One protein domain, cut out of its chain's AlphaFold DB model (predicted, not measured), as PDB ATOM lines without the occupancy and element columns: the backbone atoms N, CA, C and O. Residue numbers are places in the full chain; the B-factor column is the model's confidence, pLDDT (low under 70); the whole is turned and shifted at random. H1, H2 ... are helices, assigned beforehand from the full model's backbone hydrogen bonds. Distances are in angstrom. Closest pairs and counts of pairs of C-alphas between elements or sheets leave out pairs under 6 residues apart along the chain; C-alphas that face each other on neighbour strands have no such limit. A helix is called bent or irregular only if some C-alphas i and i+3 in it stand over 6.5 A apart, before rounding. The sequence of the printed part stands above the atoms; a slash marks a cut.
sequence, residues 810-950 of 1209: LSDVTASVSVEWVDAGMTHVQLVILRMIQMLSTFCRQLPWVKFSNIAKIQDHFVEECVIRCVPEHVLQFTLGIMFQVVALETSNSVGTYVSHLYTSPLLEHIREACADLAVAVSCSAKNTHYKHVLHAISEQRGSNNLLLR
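Overview. This is residues 810 to 950 of the 1209 residues of an uncharacterized protein of Babesia bovis (UniProt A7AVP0). Helix H5 forms the core, side by side with the longest helix, H2, while H4 and H6 pack on H5 at steep tilts. H3 folds back from the last part of H2 at one end of the long axis; the loop residues 893 to 898 stick out at the other. The printed part has 141 residues and six named helices, H1 to H6, with no named strand: all helix. It is compact, with a radius of gyration of the C-alphas of 16.7 A and spans of 56 by 38 by 24 A.

Arrangement. H2, residues 824 to 849, is irregular, with C-alphas 825 and 828 8.2 A apart, and has a kink of 32 degrees near residue 831. It touches the hub H5, residues 906 to 925, at a shallow tilt of 24 degrees, the same way; the closest C-alphas, Ser 841 and Leu 918, are 4.2 A apart. With residues 840 to 848 alone H2 touches H3, residues 856 to 870, in a helical hairpin, closest at C-alphas 848 and 863, 5.9 A. H2, H3 and H5 make an up-and-down bundle, each running against the one before. H5 forms another hairpin with H4, residues 873 to 891, at a steep tilt of 43 degrees; C-alphas 883 and 912 are closest, 5.5 A. H6, residues 930 to 940, touches H5, closest at C-alphas 931 and 923, 4.1 A. H1, residues 810 to 815, is close to but not clearly touching H4, closest at C-alphas 811 and 878, 6.6 A. Every O i to N i+4 pair is within hydrogen-bond range in H1, H3, H4, H5 and H6; in H2, 18 of 22 are.

Along the chain. H2 spans 37.8 A from C-alpha 824 at (321.489, 149.250, 233.051); H5 spans 28.6 A, H4 26.3 A and H3 20.7 A. H6 ends at C-alpha 940, (332.579, 143.195, 260.134).

Size, cuts and confidence. The farthest C-alphas, Asn 854 and Val 895, are 56.1 A apart. The printed part has no cut, and the link from H4 to H5 is long. Mean pLDDT of the printed part is 74.0; residues 812 to 813, 815 to 825, 888 to 906 and 940 to 950 are under 70.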
ATOM      1  N   LEU A 810     321.844 159.457 247.864       76.62
ATOM      2  CA  LEU A 810     322.370 158.282 247.155       76.62
ATOM      3  C   LEU A 810     322.350 157.021 248.029       76.62
ATOM      4  O   LEU A 810     322.095 155.931 247.515       76.62
ATOM      5  N   SER A 811     322.594 157.152 249.334       75.06
ATOM      6  CA  SER A 811     322.482 156.050 250.289       75.06
ATOM      7  C   SER A 811     321.046 155.542 250.353       75.06
ATOM      8  O   SER A 811     320.843 154.338 250.295       75.06
ATOM      9  N   ASP A 812     320.047 156.426 250.362       69.50
ATOM     10  CA  ASP A 812     318.635 156.020 250.357       69.50
ATOM     11  C   ASP A 812     318.260 155.257 249.074       69.50
ATOM     12  O   ASP A 812     317.585 154.225 249.121       69.50
ATOM     13  N   VAL A 813     318.754 155.719 247.917       69.50
ATOM     14  CA  VAL A 813     318.545 155.049 246.619       69.50
ATOM     15  C   VAL A 813     319.209 153.668 246.589       69.50
ATOM     16  O   VAL A 813     318.624 152.709 246.087       69.50
ATOM     17  N   THR A 814     320.415 153.546 247.145       70.75
ATOM     18  CA  THR A 814     321.229 152.316 247.097       70.75
ATOM     19  C   THR A 814     320.940 151.332 248.237       70.75
ATOM     20  O   THR A 814     321.283 150.156 248.115       70.75
ATOM     21  N   ALA A 815     320.295 151.775 249.322       63.31
ATOM     22  CA  ALA A 815     319.888 150.947 250.461       63.31
ATOM     23  C   ALA A 815     318.481 150.344 250.309       63.31
ATOM     24  O   ALA A 815     318.148 149.392 251.017       63.31
ATOM     25  N   SER A 816     317.644 150.864 249.402       57.62
ATOM     26  CA  SER A 816     316.355 150.236 249.101       57.62
ATOM     27  C   SER A 816     316.583 148.797 248.603       57.62
ATOM     28  O   SER A 816     317.310 148.564 247.645       57.62
ATOM     29  N   VAL A 817     316.008 147.818 249.308       40.84
ATOM     30  CA  VAL A 817     316.319 146.365 249.273       40.84
ATOM     31  C   VAL A 817     316.110 145.684 247.899       40.84
ATOM     32  O   VAL A 817     316.379 144.497 247.726       40.84
ATOM     33  N   SER A 818     315.684 146.417 246.874       46.66
ATOM     34  CA  SER A 818     315.641 145.960 245.484       46.66
ATOM     35  C   SER A 818     316.904 146.415 244.743       46.66
ATOM     36  O   SER A 818     317.142 147.612 244.625       46.66
ATOM     37  N   VAL A 819     317.688 145.464 244.222       52.03
ATOM     38  CA  VAL A 819     318.957 145.597 243.457       52.03
ATOM     39  C   VAL A 819     318.779 146.355 242.115       52.03
ATOM     40  O   VAL A 819     319.241 145.931 241.064       52.03
ATOM     41  N   GLU A 820     318.067 147.480 242.103       58.22
ATOM     42  CA  GLU A 820     317.690 148.213 240.888       58.22
ATOM     43  C   GLU A 820     318.740 149.254 240.481       58.22
ATOM     44  O   GLU A 820     318.853 149.561 239.299       58.22
ATOM     45  N   TRP A 821     319.573 149.756 241.407       69.81
ATOM     46  CA  TRP A 821     320.619 150.735 241.059       69.81
ATOM     47  C   TRP A 821     321.727 150.141 240.172       69.81
ATOM     48  O   TRP A 821     322.416 150.872 239.462       69.81
ATOM     49  N   VAL A 822     321.872 148.814 240.193       68.69
ATOM     50  CA  VAL A 822     322.839 148.031 239.408       68.69
ATOM     51  C   VAL A 822     322.324 147.755 237.986       68.69
ATOM     52  O   VAL A 822     323.113 147.450 237.093       68.69
ATOM     53  N   ASP A 823     321.019 147.918 237.742       69.00
ATOM     54  CA  ASP A 823     320.418 147.738 236.419       69.00
ATOM     55  C   ASP A 823     320.961 148.771 235.413       69.00
ATOM     56  O   ASP A 823     321.231 149.927 235.751       69.00
ATOM     57  N   ALA A 824     321.067 148.375 234.144       63.50
ATOM     58  CA  ALA A 824     321.489 149.250 233.051       63.50
ATOM     59  C   ALA A 824     320.570 150.482 232.912       63.50
ATOM     60  O   ALA A 824     321.017 151.559 232.508       63.50
ATOM     61  N   GLY A 825     319.299 150.360 233.317       61.31
ATOM     62  CA  GLY A 825     318.346 151.472 233.376       61.31
ATOM     63  C   GLY A 825     318.723 152.598 234.352       61.31
ATOM     64  O   GLY A 825     318.234 153.713 234.193       61.31
ATOM     65  N   MET A 826     319.618 152.352 235.319       70.25
ATOM     66  CA  MET A 826     320.057 153.322 236.337       70.25
ATOM     67  C   MET A 826     321.468 153.880 236.079       70.25
ATOM     68  O   MET A 826     322.145 154.347 236.999       70.25
ATOM     69  N   THR A 827     321.905 153.901 234.815       72.50
ATOM     70  CA  THR A 827     323.230 154.409 234.404       72.50
ATOM     71  C   THR A 827     323.534 155.816 234.955       72.50
ATOM     72  O   THR A 827     324.670 156.100 235.328       72.50
ATOM     73  N   HIS A 828     322.529 156.689 235.092       72.12
ATOM     74  CA  HIS A 828     322.687 158.038 235.658       72.12
ATOM     75  C   HIS A 828     323.204 158.039 237.106       72.12
ATOM     76  O   HIS A 828     324.106 158.801 237.453       72.12
ATOM     77  N   VAL A 829     322.672 157.146 237.946       78.19
ATOM     78  CA  VAL A 829     323.088 156.995 239.349       78.19
ATOM     79  C   VAL A 829     324.501 156.417 239.413       78.19
ATOM     80  O   VAL A 829     325.359 156.940 240.126       78.19
ATOM     81  N   GLN A 830     324.768 155.387 238.604       81.56
ATOM     82  CA  GLN A 830     326.080 154.743 238.506       81.56
ATOM     83  C   GLN A 830     327.178 155.736 238.086       81.56
ATOM     84  O   GLN A 830     328.255 155.755 238.683       81.56
ATOM     85  N   LEU A 831     326.902 156.614 237.113       82.94
ATOM     86  CA  LEU A 831     327.843 157.643 236.661       82.94
ATOM     87  C   LEU A 831     328.169 158.665 237.754       82.94
ATOM     88  O   LEU A 831     329.340 159.005 237.930       82.94
ATOM     89  N   VAL A 832     327.168 159.146 238.501       85.38
ATOM     90  CA  VAL A 832     327.407 160.084 239.612       85.38
ATOM     91  C   VAL A 832     328.274 159.430 240.684       85.38
ATOM     92  O   VAL A 832     329.274 160.026 241.081       85.38
ATOM     93  N   ILE A 833     327.953 158.195 241.091       88.56
ATOM     94  CA  ILE A 833     328.745 157.431 242.068       88.56
ATOM     95  C   ILE A 833     330.190 157.277 241.579       88.56
ATOM     96  O   ILE A 833     331.125 157.629 242.300       88.56
ATOM     97  N   LEU A 834     330.383 156.822 240.337       90.00
ATOM     98  CA  LEU A 834     331.709 156.633 239.753       90.00
ATOM     99  C   LEU A 834     332.534 157.923 239.779       90.00
ATOM    100  O   LEU A 834     333.660 157.933 240.278       90.00
ATOM    101  N   ARG A 835     331.990 159.016 239.227       91.25
ATOM    102  CA  ARG A 835     332.728 160.278 239.073       91.25
ATOM    103  C   ARG A 835     332.981 160.961 240.414       91.25
ATOM    104  O   ARG A 835     334.067 161.504 240.608       91.25
ATOM    105  N   MET A 836     332.041 160.870 241.354       93.50
ATOM    106  CA  MET A 836     332.216 161.359 242.723       93.50
ATOM    107  C   MET A 836     333.376 160.644 243.427       93.50
ATOM    108  O   MET A 836     334.279 161.294 243.954       93.50
ATOM    109  N   ILE A 837     333.393 159.309 243.397       91.75
ATOM    110  CA  ILE A 837     334.420 158.507 244.072       91.75
ATOM    111  C   ILE A 837     335.792 158.694 243.409       91.75
ATOM    112  O   ILE A 837     336.799 158.819 244.107       91.75
ATOM    113  N   GLN A 838     335.849 158.796 242.076       88.62
ATOM    114  CA  GLN A 838     337.084 159.113 241.348       88.62
ATOM    115  C   GLN A 838     337.655 160.484 241.732       88.62
ATOM    116  O   GLN A 838     338.867 160.602 241.942       88.62
ATOM    117  N   MET A 839     336.802 161.505 241.863       93.31
ATOM    118  CA  MET A 839     337.216 162.836 242.308       93.31
ATOM    119  C   MET A 839     337.784 162.783 243.732       93.31
ATOM    120  O   MET A 839     338.911 163.224 243.959       93.31
ATOM    121  N   LEU A 840     337.050 162.183 244.676       92.12
ATOM    122  CA  LEU A 840     337.494 162.050 246.068       92.12
ATOM    123  C   LEU A 840     338.803 161.252 246.176       92.12
ATOM    124  O   LEU A 840     339.712 161.650 246.902       92.12
ATOM    125  N   SER A 841     338.943 160.161 245.414       87.50
ATOM    126  CA  SER A 841     340.181 159.370 245.371       87.50
ATOM    127  C   SER A 841     341.356 160.210 244.872       87.50
ATOM    128  O   SER A 841     342.448 160.177 245.448       87.50
ATOM    129  N   THR A 842     341.121 161.016 243.835       85.44
ATOM    130  CA  THR A 842     342.119 161.926 243.268       85.44
ATOM    131  C   THR A 842     342.561 162.969 244.292       85.44
ATOM    132  O   THR A 842     343.765 163.138 244.487       85.44
ATOM    133  N   PHE A 843     341.631 163.594 245.022       88.69
ATOM    134  CA  PHE A 843     341.965 164.546 246.089       88.69
ATOM    135  C   PHE A 843     342.757 163.884 247.217       88.69
ATOM    136  O   PHE A 843     343.817 164.379 247.591       88.69
ATOM    137  N   CYS A 844     342.339 162.710 247.701       86.25
ATOM    138  CA  CYS A 844     343.052 161.985 248.759       86.25
ATOM    139  C   CYS A 844     344.476 161.559 248.360       86.25
ATOM    140  O   CYS A 844     345.363 161.496 249.217       86.25
ATOM    141  N   ARG A 845     344.713 161.291 247.067       80.81
ATOM    142  CA  ARG A 845     346.050 161.028 246.502       80.81
ATOM    143  C   ARG A 845     346.892 162.297 246.358       80.81
ATOM    144  O   ARG A 845     348.118 162.211 246.430       80.81
ATOM    145  N   GLN A 846     346.255 163.447 246.143       80.81
ATOM    146  CA  GLN A 846     346.898 164.744 245.908       80.81
ATOM    147  C   GLN A 846     347.175 165.544 247.192       80.81
ATOM    148  O   GLN A 846     348.158 166.277 247.242       80.81
ATOM    149  N   LEU A 847     346.396 165.354 248.260       84.44
ATOM    150  CA  LEU A 847     346.583 166.037 249.550       84.44
ATOM    151  C   LEU A 847     347.998 165.902 250.150       84.44
ATOM    152  O   LEU A 847     348.520 166.911 250.622       84.44
ATOM    153  N   PRO A 848     348.684 164.739 250.089       80.12
ATOM    154  CA  PRO A 848     350.075 164.631 250.539       80.12
ATOM    155  C   PRO A 848     351.061 165.564 249.815       80.12
ATOM    156  O   PRO A 848     352.146 165.818 250.336       80.12
ATOM    157  N   TRP A 849     350.696 166.068 248.631       76.56
ATOM    158  CA  TRP A 849     351.498 166.976 247.805       76.56
ATOM    159  C   TRP A 849     351.231 168.452 248.103       76.56
ATOM    160  O   TRP A 849     351.939 169.317 247.588       76.56
ATOM    161  N   VAL A 850     350.236 168.759 248.936       82.00
ATOM    162  CA  VAL A 850     350.011 170.113 249.439       82.00
ATOM    163  C   VAL A 850     351.021 170.380 250.548       82.00
ATOM    164  O   VAL A 850     351.089 169.639 251.529       82.00
ATOM    165  N   LYS A 851     351.842 171.421 250.404       81.44
ATOM    166  CA  LYS A 851     352.895 171.705 251.386       81.44
ATOM    167  C   LYS A 851     352.325 172.453 252.592       81.44
ATOM    168  O   LYS A 851     352.084 173.655 252.511       81.44
ATOM    169  N   PHE A 852     352.190 171.756 253.720       79.94
ATOM    170  CA  PHE A 852     351.841 172.352 255.010       79.94
ATOM    171  C   PHE A 852     353.099 172.743 255.777       79.94
ATOM    172  O   PHE A 852     353.278 173.912 256.093       79.94
ATOM    173  N   SER A 853     353.999 171.791 256.031       78.94
ATOM    174  CA  SER A 853     355.208 172.005 256.834       78.94
ATOM    175  C   SER A 853     356.423 171.291 256.243       78.94
ATOM    176  O   SER A 853     356.297 170.344 255.470       78.94
ATOM    177  N   ASN A 854     357.626 171.730 256.623       74.19
ATOM    178  CA  ASN A 854     358.862 170.998 256.325       74.19
ATOM    179  C   ASN A 854     359.099 169.834 257.311       74.19
ATOM    180  O   ASN A 854     359.931 168.969 257.046       74.19
ATOM    181  N   ILE A 855     358.386 169.801 258.443       75.94
ATOM    182  CA  ILE A 855     358.496 168.732 259.441       75.94
ATOM    183  C   ILE A 855     357.530 167.607 259.066       75.94
ATOM    184  O   ILE A 855     356.317 167.800 259.086       75.94
ATOM    185  N   ALA A 856     358.054 166.412 258.774       71.69
ATOM    186  CA  ALA A 856     357.262 165.281 258.275       71.69
ATOM    187  C   ALA A 856     356.088 164.889 259.193       71.69
ATOM    188  O   ALA A 856     355.002 164.608 258.704       71.69
ATOM    189  N   LYS A 857     356.277 164.924 260.522       74.62
ATOM    190  CA  LYS A 857     355.202 164.620 261.487       74.62
ATOM    191  C   LYS A 857     354.062 165.642 261.439       74.62
ATOM    192  O   LYS A 857     352.901 165.255 261.499       74.62
ATOM    193  N   ILE A 858     354.398 166.926 261.307       78.25
ATOM    194  CA  ILE A 858     353.425 168.021 261.200       78.25
ATOM    195  C   ILE A 858     352.720 167.946 259.839       78.25
ATOM    196  O   ILE A 858     351.497 168.002 259.775       78.25
ATOM    197  N   GLN A 859     353.475 167.726 258.758       80.94
ATOM    198  CA  GLN A 859     352.938 167.506 257.413       80.94
ATOM    199  C   GLN A 859     351.929 166.348 257.389       80.94
ATOM    200  O   GLN A 859     350.822 166.515 256.889       80.94
ATOM    201  N   ASP A 860     352.289 165.189 257.945       79.19
ATOM    202  CA  ASP A 860     351.419 164.012 257.964       79.19
ATOM    203  C   ASP A 860     350.144 164.248 258.794       79.19
ATOM    204  O   ASP A 860     349.075 163.802 258.381       79.19
ATOM    205  N   HIS A 861     350.235 164.989 259.905       84.00
ATOM    206  CA  HIS A 861     349.081 165.342 260.737       84.00
ATOM    207  C   HIS A 861     348.075 166.241 260.007       84.00
ATOM    208  O   HIS A 861     346.890 165.922 259.960       84.00
ATOM    209  N   PHE A 862     348.534 167.331 259.382       85.62
ATOM    210  CA  PHE A 862     347.639 168.233 258.646       85.62
ATOM    211  C   PHE A 862     347.075 167.592 257.370       85.62
ATOM    212  O   PHE A 862     345.932 167.860 257.006       85.62
ATOM    213  N   VAL A 863     347.827 166.691 256.723       85.38
ATOM    214  CA  VAL A 863     347.293 165.859 255.631       85.38
ATOM    215  C   VAL A 863     346.160 164.966 256.141       85.38
ATOM    216  O   VAL A 863     345.125 164.889 255.484       85.38
ATOM    217  N   GLU A 864     346.323 164.319 257.297       87.44
ATOM    218  CA  GLU A 864     345.283 163.476 257.900       87.44
ATOM    219  C   GLU A 864     344.021 164.289 258.249       87.44
ATOM    220  O   GLU A 864     342.929 163.895 257.843       87.44
ATOM    221  N   GLU A 865     344.158 165.465 258.870       86.50
ATOM    222  CA  GLU A 865     343.041 166.397 259.133       86.50
ATOM    223  C   GLU A 865     342.288 166.790 257.849       86.50
ATOM    224  O   GLU A 865     341.054 166.778 257.801       86.50
ATOM    225  N   CYS A 866     343.012 167.099 256.767       89.00
ATOM    226  CA  CYS A 866     342.390 167.430 255.485       89.00
ATOM    227  C   CYS A 866     341.673 166.237 254.848       89.00
ATOM    228  O   CYS A 866     340.613 166.429 254.254       89.00
ATOM    229  N   VAL A 867     342.209 165.018 254.963       88.88
ATOM    230  CA  VAL A 867     341.551 163.809 254.438       88.88
ATOM    231  C   VAL A 867     340.256 163.542 255.197       88.88
ATOM    232  O   VAL A 867     339.238 163.317 254.550       88.88
ATOM    233  N   ILE A 868     340.269 163.643 256.530       88.25
ATOM    234  CA  ILE A 868     339.070 163.476 257.371       88.25
ATOM    235  C   ILE A 868     338.001 164.500 257.001       88.25
ATOM    236  O   ILE A 868     336.809 164.190 256.958       88.25
ATOM    237  N   ARG A 869     338.422 165.730 256.689       88.31
ATOM    238  CA  ARG A 869     337.509 166.772 256.224       88.31
ATOM    239  C   ARG A 869     336.944 166.484 254.830       88.31
ATOM    240  O   ARG A 869     335.749 166.670 254.620       88.31
ATOM    241  N   CYS A 870     337.784 166.051 253.888       88.88
ATOM    242  CA  CYS A 870     337.388 165.799 252.499       88.88
ATOM    243  C   CYS A 870     336.568 164.512 252.332       88.88
ATOM    244  O   CYS A 870     335.739 164.430 251.426       88.88
ATOM    245  N   VAL A 871     336.800 163.513 253.185       91.44
ATOM    246  CA  VAL A 871     336.080 162.236 253.216       91.44
ATOM    247  C   VAL A 871     335.624 161.963 254.651       91.44
ATOM    248  O   VAL A 871     336.251 161.189 255.370       91.44
ATOM    249  N   PRO A 872     334.519 162.587 255.090       88.69
ATOM    250  CA  PRO A 872     333.931 162.292 256.387       88.69
ATOM    251  C   PRO A 872     333.545 160.813 256.522       88.69
ATOM    252  O   PRO A 872     333.333 160.110 255.532       88.69
ATOM    253  N   GLU A 873     333.367 160.350 257.759       84.62
ATOM    254  CA  GLU A 873     333.078 158.942 258.059       84.62
ATOM    255  C   GLU A 873     331.878 158.381 257.275       84.62
ATOM    256  O   GLU A 873     331.991 157.309 256.688       84.62
ATOM    257  N   HIS A 874     330.770 159.124 257.170       83.88
ATOM    258  CA  HIS A 874     329.584 158.685 256.422       83.88
ATOM    259  C   HIS A 874     329.846 158.498 254.914       83.88
ATOM    260  O   HIS A 874     329.272 157.606 254.296       83.88
ATOM    261  N   VAL A 875     330.745 159.288 254.311       88.44
ATOM    262  CA  VAL A 875     331.141 159.142 252.896       88.44
ATOM    263  C   VAL A 875     331.980 157.882 252.704       88.44
ATOM    264  O   VAL A 875     331.810 157.150 251.725       88.44
ATOM    265  N   LEU A 876     332.875 157.606 253.656       88.00
ATOM    266  CA  LEU A 876     333.672 156.384 253.656       88.00
ATOM    267  C   LEU A 876     332.785 155.146 253.848       88.00
ATOM    268  O   LEU A 876     332.944 154.175 253.112       88.00
ATOM    269  N   GLN A 877     331.828 155.195 254.777       84.69
ATOM    270  CA  GLN A 877     330.845 154.129 254.995       84.69
ATOM    271  C   GLN A 877     330.008 153.875 253.736       84.69
ATOM    272  O   GLN A 877     329.914 152.729 253.302       84.69
ATOM    273  N   PHE A 878     329.488 154.928 253.096       86.94
ATOM    274  CA  PHE A 878     328.772 154.821 251.822       86.94
ATOM    275  C   PHE A 878     329.634 154.151 250.738       86.94
ATOM    276  O   PHE A 878     329.212 153.180 250.115       86.94
ATOM    277  N   THR A 879     330.877 154.610 250.556       88.62
ATOM    278  CA  THR A 879     331.814 154.054 249.560       88.62
ATOM    279  C   THR A 879     332.076 152.563 249.790       88.62
ATOM    280  O   THR A 879     332.029 151.767 248.850       88.62
ATOM    281  N   LEU A 880     332.361 152.176 251.037       85.12
ATOM    282  CA  LEU A 880     332.615 150.782 251.402       85.12
ATOM    283  C   LEU A 880     331.349 149.930 251.255       85.12
ATOM    284  O   LEU A 880     331.440 148.814 250.752       85.12
ATOM    285  N   GLY A 881     330.179 150.470 251.603       82.81
ATOM    286  CA  GLY A 881     328.881 149.834 251.382       82.81
ATOM    287  C   GLY A 881     328.642 149.505 249.909       82.81
ATOM    288  O   GLY A 881     328.389 148.349 249.582       82.81
ATOM    289  N   ILE A 882     328.829 150.475 249.005       84.31
ATOM    290  CA  ILE A 882     328.730 150.260 247.549       84.31
ATOM    291  C   ILE A 882     329.739 149.214 247.071       84.31
ATOM    292  O   ILE A 882     329.386 148.300 246.327       84.31
ATOM    293  N   MET A 883     330.993 149.308 247.521       84.00
ATOM    294  CA  MET A 883     332.037 148.345 247.171       84.00
ATOM    295  C   MET A 883     331.651 146.918 247.580       84.00
ATOM    296  O   MET A 883     331.792 145.990 246.785       84.00
ATOM    297  N   PHE A 884     331.139 146.737 248.799       79.69
ATOM    298  CA  PHE A 884     330.712 145.434 249.299       79.69
ATOM    299  C   PHE A 884     329.443 144.934 248.615       79.69
ATOM    300  O   PHE A 884     329.375 143.744 248.337       79.69
ATOM    301  N   GLN A 885     328.488 145.801 248.267       77.00
ATOM    302  CA  GLN A 885     327.315 145.421 247.472       77.00
ATOM    303  C   GLN A 885     327.717 144.884 246.088       77.00
ATOM    304  O   GLN A 885     327.262 143.811 245.696       77.00
ATOM    305  N   VAL A 886     328.614 145.576 245.371       76.25
ATOM    306  CA  VAL A 886     329.102 145.128 244.052       76.25
ATOM    307  C   VAL A 886     329.847 143.794 244.172       76.25
ATOM    308  O   VAL A 886     329.569 142.860 243.424       76.25
ATOM    309  N   VAL A 887     330.741 143.656 245.157       73.56
ATOM    310  CA  VAL A 887     331.467 142.395 245.395       73.56
ATOM    311  C   VAL A 887     330.515 141.272 245.825       73.56
ATOM    312  O   VAL A 887     330.667 140.140 245.370       73.56
ATOM    313  N   ALA A 888     329.505 141.557 246.649       69.94
ATOM    314  CA  ALA A 888     328.504 140.578 247.061       69.94
ATOM    315  C   ALA A 888     327.759 140.004 245.845       69.94
ATOM    316  O   ALA A 888     327.668 138.783 245.722       69.94
ATOM    317  N   LEU A 889     327.339 140.853 244.901       67.50
ATOM    318  CA  LEU A 889     326.691 140.440 243.647       67.50
ATOM    319  C   LEU A 889     327.589 139.565 242.763       67.50
ATOM    320  O   LEU A 889     327.111 138.627 242.130       67.50
ATOM    321  N   GLU A 890     328.900 139.815 242.759       63.47
ATOM    322  CA  GLU A 890     329.865 138.951 242.070       63.47
ATOM    323  C   GLU A 890     330.057 137.591 242.774       63.47
ATOM    324  O   GLU A 890     330.462 136.610 242.143       63.47
ATOM    325  N   THR A 891     329.824 137.511 244.091       56.91
ATOM    326  CA  THR A 891     330.131 136.331 244.929       56.91
ATOM    327  C   THR A 891     328.956 135.409 245.235       56.91
ATOM    328  O   THR A 891     329.186 134.221 245.458       56.91
ATOM    329  N   SER A 892     327.722 135.911 245.240       50.97
ATOM    330  CA  SER A 892     326.574 135.282 245.905       50.97
ATOM    331  C   SER A 892     325.943 134.065 245.217       50.97
ATOM    332  O   SER A 892     324.835 133.696 245.583       50.97
ATOM    333  N   ASN A 893     326.607 133.364 244.288       42.56
ATOM    334  CA  ASN A 893     326.075 132.083 243.805       42.56
ATOM    335  C   ASN A 893     327.157 131.043 243.493       42.56
ATOM    336  O   ASN A 893     327.994 131.211 242.610       42.56
ATOM    337  N   SER A 894     327.037 129.879 244.133       38.69
ATOM    338  CA  SER A 894     327.668 128.611 243.738       38.69
ATOM    339  C   SER A 894     327.170 128.085 242.374       38.69
ATOM    340  O   SER A 894     327.722 127.124 241.847       38.69
ATOM    341  N   VAL A 895     326.187 128.766 241.762       39.38
ATOM    342  CA  VAL A 895     325.692 128.620 240.371       39.38
ATOM    343  C   VAL A 895     326.100 129.845 239.506       39.38
ATOM    344  O   VAL A 895     325.470 130.186 238.507       39.38
ATOM    345  N   GLY A 896     327.152 130.564 239.921       39.53
ATOM    346  CA  GLY A 896     327.500 131.957 239.589       39.53
ATOM    347  C   GLY A 896     327.840 132.336 238.142       39.53
ATOM    348  O   GLY A 896     328.343 133.437 237.921       39.53
ATOM    349  N   THR A 897     327.547 131.504 237.146       43.41
ATOM    350  CA  THR A 897     327.568 131.926 235.739       43.41
ATOM    351  C   THR A 897     326.250 132.548 235.291       43.41
ATOM    352  O   THR A 897     326.295 133.330 234.352       43.41
ATOM    353  N   TYR A 898     325.097 132.267 235.927       40.25
ATOM    354  CA  TYR A 898     323.791 132.692 235.383       40.25
ATOM    355  C   TYR A 898     323.319 134.109 235.784       40.25
ATOM    356  O   TYR A 898     322.545 134.725 235.068       40.25
ATOM    357  N   VAL A 899     323.766 134.658 236.916       44.72
ATOM    358  CA  VAL A 899     323.334 136.001 237.372       44.72
ATOM    359  C   VAL A 899     324.395 137.067 237.092       44.72
ATOM    360  O   VAL A 899     324.063 138.201 236.769       44.72
ATOM    361  N   SER A 900     325.678 136.697 237.109       46.00
ATOM    362  CA  SER A 900     326.784 137.605 236.780       46.00
ATOM    363  C   SER A 900     326.708 138.126 235.339       46.00
ATOM    364  O   SER A 900     326.953 139.306 235.106       46.00
ATOM    365  N   HIS A 901     326.279 137.305 234.370       51.88
ATOM    366  CA  HIS A 901     326.083 137.765 232.989       51.88
ATOM    367  C   HIS A 901     324.879 138.712 232.815       51.88
ATOM    368  O   HIS A 901     324.825 139.446 231.836       51.88
ATOM    369  N   LEU A 902     323.913 138.710 233.747       48.38
ATOM    370  CA  LEU A 902     322.742 139.598 233.697       48.38
ATOM    371  C   LEU A 902     323.059 141.018 234.197       48.38
ATOM    372  O   LEU A 902     322.345 141.950 233.841       48.38
ATOM    373  N   TYR A 903     324.131 141.180 234.984       54.59
ATOM    374  CA  TYR A 903     324.536 142.452 235.601       54.59
ATOM    375  C   TYR A 903     326.002 142.833 235.316       54.59
ATOM    376  O   TYR A 903     326.562 143.700 235.982       54.59
ATOM    377  N   THR A 904     326.655 142.205 234.334       53.81
ATOM    378  CA  THR A 904     328.024 142.558 233.908       53.81
ATOM    379  C   THR A 904     327.980 143.842 233.088       53.81
ATOM    380  O   THR A 904     327.859 143.831 231.867       53.81
ATOM    381  N   SER A 905     328.055 144.976 233.782       64.31
ATOM    382  CA  SER A 905     328.292 146.278 233.164       64.31
ATOM    383  C   SER A 905     329.753 146.678 233.371       64.31
ATOM    384  O   SER A 905     330.218 146.656 234.517       64.31
ATOM    385  N   PRO A 906     330.474 147.129 232.325       68.94
ATOM    386  CA  PRO A 906     331.820 147.678 232.494       68.94
ATOM    387  C   PRO A 906     331.824 148.858 233.477       68.94
ATOM    388  O   PRO A 906     332.832 149.132 234.121       68.94
ATOM    389  N   LEU A 907     330.698 149.561 233.647       73.38
ATOM    390  CA  LEU A 907     330.590 150.681 234.579       73.38
ATOM    391  C   LEU A 907     330.682 150.242 236.051       73.38
ATOM    392  O   LEU A 907     331.283 150.950 236.857       73.38
ATOM    393  N   LEU A 908     330.154 149.066 236.403       75.75
ATOM    394  CA  LEU A 908     330.202 148.537 237.770       75.75
ATOM    395  C   LEU A 908     331.616 148.106 238.165       75.75
ATOM    396  O   LEU A 908     332.041 148.362 239.291       75.75
ATOM    397  N   GLU A 909     332.372 147.533 237.225       76.38
ATOM    398  CA  GLU A 909     333.793 147.243 237.433       76.38
ATOM    399  C   GLU A 909     334.579 148.533 237.697       76.38
ATOM    400  O   GLU A 909     335.355 148.604 238.652       76.38
ATOM    401  N   HIS A 910     334.319 149.592 236.921       79.94
ATOM    402  CA  HIS A 910     334.929 150.901 237.154       79.94
ATOM    403  C   HIS A 910     334.543 151.502 238.514       79.94
ATOM    404  O   HIS A 910     335.397 152.108 239.162       79.94
ATOM    405  N   ILE A 911     333.292 151.338 238.965       80.88
ATOM    406  CA  ILE A 911     332.853 151.786 240.299       80.88
ATOM    407  C   ILE A 911     333.613 151.023 241.382       80.88
ATOM    408  O   ILE A 911     334.157 151.646 242.290       80.88
ATOM    409  N   ARG A 912     333.718 149.695 241.264       83.00
ATOM    410  CA  ARG A 912     334.461 148.856 242.214       83.00
ATOM    411  C   ARG A 912     335.922 149.286 242.322       83.00
ATOM    412  O   ARG A 912     336.421 149.467 243.432       83.00
ATOM    413  N   GLU A 913     336.597 149.476 241.188       81.19
ATOM    414  CA  GLU A 913     337.988 149.944 241.172       81.19
ATOM    415  C   GLU A 913     338.118 151.361 241.743       81.19
ATOM    416  O   GLU A 913     339.046 151.620 242.505       81.19
ATOM    417  N   ALA A 914     337.176 152.267 241.460       80.00
ATOM    418  CA  ALA A 914     337.171 153.607 242.043       80.00
ATOM    419  C   ALA A 914     336.997 153.572 243.574       80.00
ATOM    420  O   ALA A 914     337.715 154.280 244.287       80.00
ATOM    421  N   CYS A 915     336.097 152.729 244.096       87.06
ATOM    422  CA  CYS A 915     335.918 152.539 245.539       87.06
ATOM    423  C   CYS A 915     337.187 151.987 246.195       87.06
ATOM    424  O   CYS A 915     337.619 152.502 247.228       87.06
ATOM    425  N   ALA A 916     337.806 150.972 245.584       81.69
ATOM    426  CA  ALA A 916     339.063 150.402 246.060       81.69
ATOM    427  C   ALA A 916     340.184 151.453 246.054       81.69
ATOM    428  O   ALA A 916     340.918 151.594 247.031       81.69
ATOM    429  N   ASP A 917     340.276 152.247 244.990       82.19
ATOM    430  CA  ASP A 917     341.228 153.344 244.857       82.19
ATOM    431  C   ASP A 917     341.050 154.416 245.938       82.19
ATOM    432  O   ASP A 917     342.042 154.908 246.485       82.19
ATOM    433  N   LEU A 918     339.806 154.787 246.261       86.69
ATOM    434  CA  LEU A 918     339.506 155.706 247.358       86.69
ATOM    435  C   LEU A 918     339.893 155.090 248.708       86.69
ATOM    436  O   LEU A 918     340.598 155.743 249.477       86.69
ATOM    437  N   ALA A 919     339.518 153.833 248.969       85.31
ATOM    438  CA  ALA A 919     339.863 153.117 250.200       85.31
ATOM    439  C   ALA A 919     341.386 153.025 250.415       85.31
ATOM    440  O   ALA A 919     341.873 153.243 251.528       85.31
ATOM    441  N   VAL A 920     342.153 152.774 249.349       82.81
ATOM    442  CA  VAL A 920     343.625 152.780 249.376       82.81
ATOM    443  C   VAL A 920     344.160 154.177 249.686       82.81
ATOM    444  O   VAL A 920     345.023 154.324 250.555       82.81
ATOM    445  N   ALA A 921     343.642 155.206 249.010       83.19
ATOM    446  CA  ALA A 921     344.093 156.584 249.180       83.19
ATOM    447  C   ALA A 921     343.851 157.105 250.608       83.19
ATOM    448  O   ALA A 921     344.784 157.609 251.233       83.19
ATOM    449  N   VAL A 922     342.644 156.928 251.161       86.62
ATOM    450  CA  VAL A 922     342.331 157.366 252.536       86.62
ATOM    451  C   VAL A 922     343.123 156.579 253.578       86.62
ATOM    452  O   VAL A 922     343.622 157.169 254.529       86.62
ATOM    453  N   SER A 923     343.333 155.276 253.364       82.56
ATOM    454  CA  SER A 923     344.133 154.429 254.262       82.56
ATOM    455  C   SER A 923     345.595 154.872 254.348       82.56
ATOM    456  O   SER A 923     346.221 154.790 255.403       82.56
ATOM    457  N   CYS A 924     346.157 155.348 253.236       78.31
ATOM    458  CA  CYS A 924     347.549 155.792 253.183       78.31
ATOM    459  C   CYS A 924     347.736 157.225 253.684       78.31
ATOM    460  O   CYS A 924     348.790 157.544 254.251       78.31
ATOM    461  N   SER A 925     346.744 158.086 253.444       80.31
ATOM    462  CA  SER A 925     346.791 159.504 253.796       80.31
ATOM    463  C   SER A 925     346.353 159.774 255.242       80.31
ATOM    464  O   SER A 925     346.931 160.662 255.861       80.31
ATOM    465  N   ALA A 926     345.451 158.959 255.803       82.12
ATOM    466  CA  ALA A 926     344.924 159.050 257.168       82.12
ATOM    467  C   ALA A 926     345.119 157.723 257.938       82.12
ATOM    468  O   ALA A 926     344.217 156.885 258.066       82.12
ATOM    469  N   LYS A 927     346.352 157.504 258.413       75.31
ATOM    470  CA  LYS A 927     346.793 156.228 259.009       75.31
ATOM    471  C   LYS A 927     346.194 155.953 260.387       75.31
ATOM    472  O   LYS A 927     346.044 154.789 260.758       75.31
ATOM    473  N   ASN A 928     345.900 156.989 261.167       75.56
ATOM    474  CA  ASN A 928     345.451 156.830 262.549       75.56
ATOM    475  C   ASN A 928     343.930 156.696 262.650       75.56
ATOM    476  O   ASN A 928     343.443 156.090 263.611       75.56
ATOM    477  N   THR A 929     343.215 157.206 261.646       80.12
ATOM    478  CA  THR A 929     341.752 157.277 261.576       80.12
ATOM    479  C   THR A 929     341.170 156.349 260.506       80.12
ATOM    480  O   THR A 929     340.769 155.227 260.824       80.12
ATOM    481  N   HIS A 930     341.107 156.761 259.237       80.88
ATOM    482  CA  HIS A 930     340.388 156.025 258.190       80.88
ATOM    483  C   HIS A 930     340.968 154.647 257.880       80.88
ATOM    484  O   HIS A 930     340.198 153.736 257.587       80.88
ATOM    485  N   TYR A 931     342.282 154.442 258.016       80.88
ATOM    486  CA  TYR A 931     342.868 153.103 257.880       80.88
ATOM    487  C   TYR A 931     342.224 152.086 258.838       80.88
ATOM    488  O   TYR A 931     341.868 150.981 258.431       80.88
ATOM    489  N   LYS A 932     342.009 152.478 260.103       78.06
ATOM    490  CA  LYS A 932     341.337 151.625 261.095       78.06
ATOM    491  C   LYS A 932     339.871 151.392 260.736       78.06
ATOM    492  O   LYS A 932     339.404 150.271 260.888       78.06
ATOM    493  N   HIS A 933     339.180 152.409 260.216       75.81
ATOM    494  CA  HIS A 933     337.787 152.283 259.767       75.81
ATOM    495  C   HIS A 933     337.651 151.289 258.606       75.81
ATOM    496  O   HIS A 933     336.789 150.418 258.652       75.81
ATOM    497  N   VAL A 934     338.533 151.358 257.600       81.00
ATOM    498  CA  VAL A 934     338.538 150.414 256.468       81.00
ATOM    499  C   VAL A 934     338.791 148.984 256.952       81.00
ATOM    500  O   VAL A 934     338.079 148.064 256.554       81.00
ATOM    501  N   LEU A 935     339.770 148.780 257.842       78.31
ATOM    502  CA  LEU A 935     340.043 147.459 258.416       78.31
ATOM    503  C   LEU A 935     338.872 146.923 259.247       78.31
ATOM    504  O   LEU A 935     338.551 145.739 259.139       78.31
ATOM    505  N   HIS A 936     338.235 147.779 260.049       77.31
ATOM    506  CA  HIS A 936     337.068 147.412 260.845       77.31
ATOM    507  C   HIS A 936     335.907 146.984 259.946       77.31
ATOM    508  O   HIS A 936     335.392 145.882 260.114       77.31
ATOM    509  N   ALA A 937     335.590 147.774 258.918       74.25
ATOM    510  CA  ALA A 937     334.533 147.463 257.961       74.25
ATOM    511  C   ALA A 937     334.779 146.136 257.219       74.25
ATOM    512  O   ALA A 937     333.860 145.342 257.049       74.25
ATOM    513  N   ILE A 938     336.026 145.834 256.825       73.88
ATOM    514  CA  ILE A 938     336.384 144.521 256.248       73.88
ATOM    515  C   ILE A 938     336.192 143.397 257.278       73.88
ATOM    516  O   ILE A 938     335.784 142.290 256.924       73.88
ATOM    517  N   SER A 939     336.504 143.655 258.551       70.38
ATOM    518  CA  SER A 939     336.376 142.668 259.627       70.38
ATOM    519  C   SER A 939     334.924 142.367 260.010       70.38
ATOM    520  O   SER A 939     334.636 141.225 260.362       70.38
ATOM    521  N   GLU A 940     334.020 143.344 259.885       69.31
ATOM    522  CA  GLU A 940     332.579 143.195 260.134       69.31
ATOM    523  C   GLU A 940     331.886 142.324 259.081       69.31
ATOM    524  O   GLU A 940     330.906 141.655 259.388       69.31
ATOM    525  N   GLN A 941     332.441 142.215 257.871       67.81
ATOM    526  CA  GLN A 941     331.948 141.314 256.816       67.81
ATOM    527  C   GLN A 941     332.293 139.827 257.070       67.81
ATOM    528  O   GLN A 941     332.368 139.020 256.139       67.81
ATOM    529  N   ARG A 942     332.557 139.439 258.323       58.25
ATOM    530  CA  ARG A 942     332.814 138.053 258.736       58.25
ATOM    531  C   ARG A 942     331.525 137.410 259.244       58.25
ATOM    532  O   ARG A 942     331.053 137.744 260.324       58.25
ATOM    533  N   GLY A 943     331.016 136.416 258.521       49.97
ATOM    534  CA  GLY A 943     329.954 135.531 259.002       49.97
ATOM    535  C   GLY A 943     330.541 134.213 259.506       49.97
ATOM    536  O   GLY A 943     331.250 133.546 258.759       49.97
ATOM    537  N   SER A 944     330.276 133.830 260.762       40.62
ATOM    538  CA  SER A 944     330.581 132.493 261.324       40.62
ATOM    539  C   SER A 944     331.913 131.880 260.830       40.62
ATOM    540  O   SER A 944     331.926 130.843 260.170       40.62
ATOM    541  N   ASN A 945     333.033 132.555 261.124       41.44
ATOM    542  CA  ASN A 945     334.422 132.218 260.747       41.44
ATOM    543  C   ASN A 945     334.838 132.351 259.265       41.44
ATOM    544  O   ASN A 945     336.026 132.194 258.985       41.44
ATOM    545  N   ASN A 946     333.947 132.722 258.340       49.66
ATOM    546  CA  ASN A 946     334.279 132.975 256.934       49.66
ATOM    547  C   ASN A 946     334.043 134.447 256.554       49.66
ATOM    548  O   ASN A 946     333.054 135.065 256.942       49.66
ATOM    549  N   LEU A 947     334.966 135.029 255.785       54.22
ATOM    550  CA  LEU A 947     334.752 136.334 255.156       54.22
ATOM    551  C   LEU A 947     333.684 136.180 254.064       54.22
ATOM    552  O   LEU A 947     333.826 135.319 253.199       54.22
ATOM    553  N   LEU A 948     332.653 137.030 254.085       59.66
ATOM    554  CA  LEU A 948     331.658 137.133 253.006       59.66
ATOM    555  C   LEU A 948     332.287 137.670 251.704       59.66
ATOM    556  O   LEU A 948     331.753 137.479 250.617       59.66
ATOM    557  N   LEU A 949     333.458 138.307 251.809       65.38
ATOM    558  CA  LEU A 949     334.246 138.814 250.689       65.38
ATOM    559  C   LEU A 949     335.216 137.752 250.149       65.38
ATOM    560  O   LEU A 949     335.831 137.001 250.909       65.38
ATOM    561  N   ARG A 950     335.452 137.756 248.828       66.94
ATOM    562  CA  ARG A 950     336.483 136.916 248.187       66.94
ATOM    563  C   ARG A 950     337.865 137.172 248.819       66.94
ATOM    564  O   ARG A 950     338.333 138.314 248.790       66.94
TER     565      ARG A 950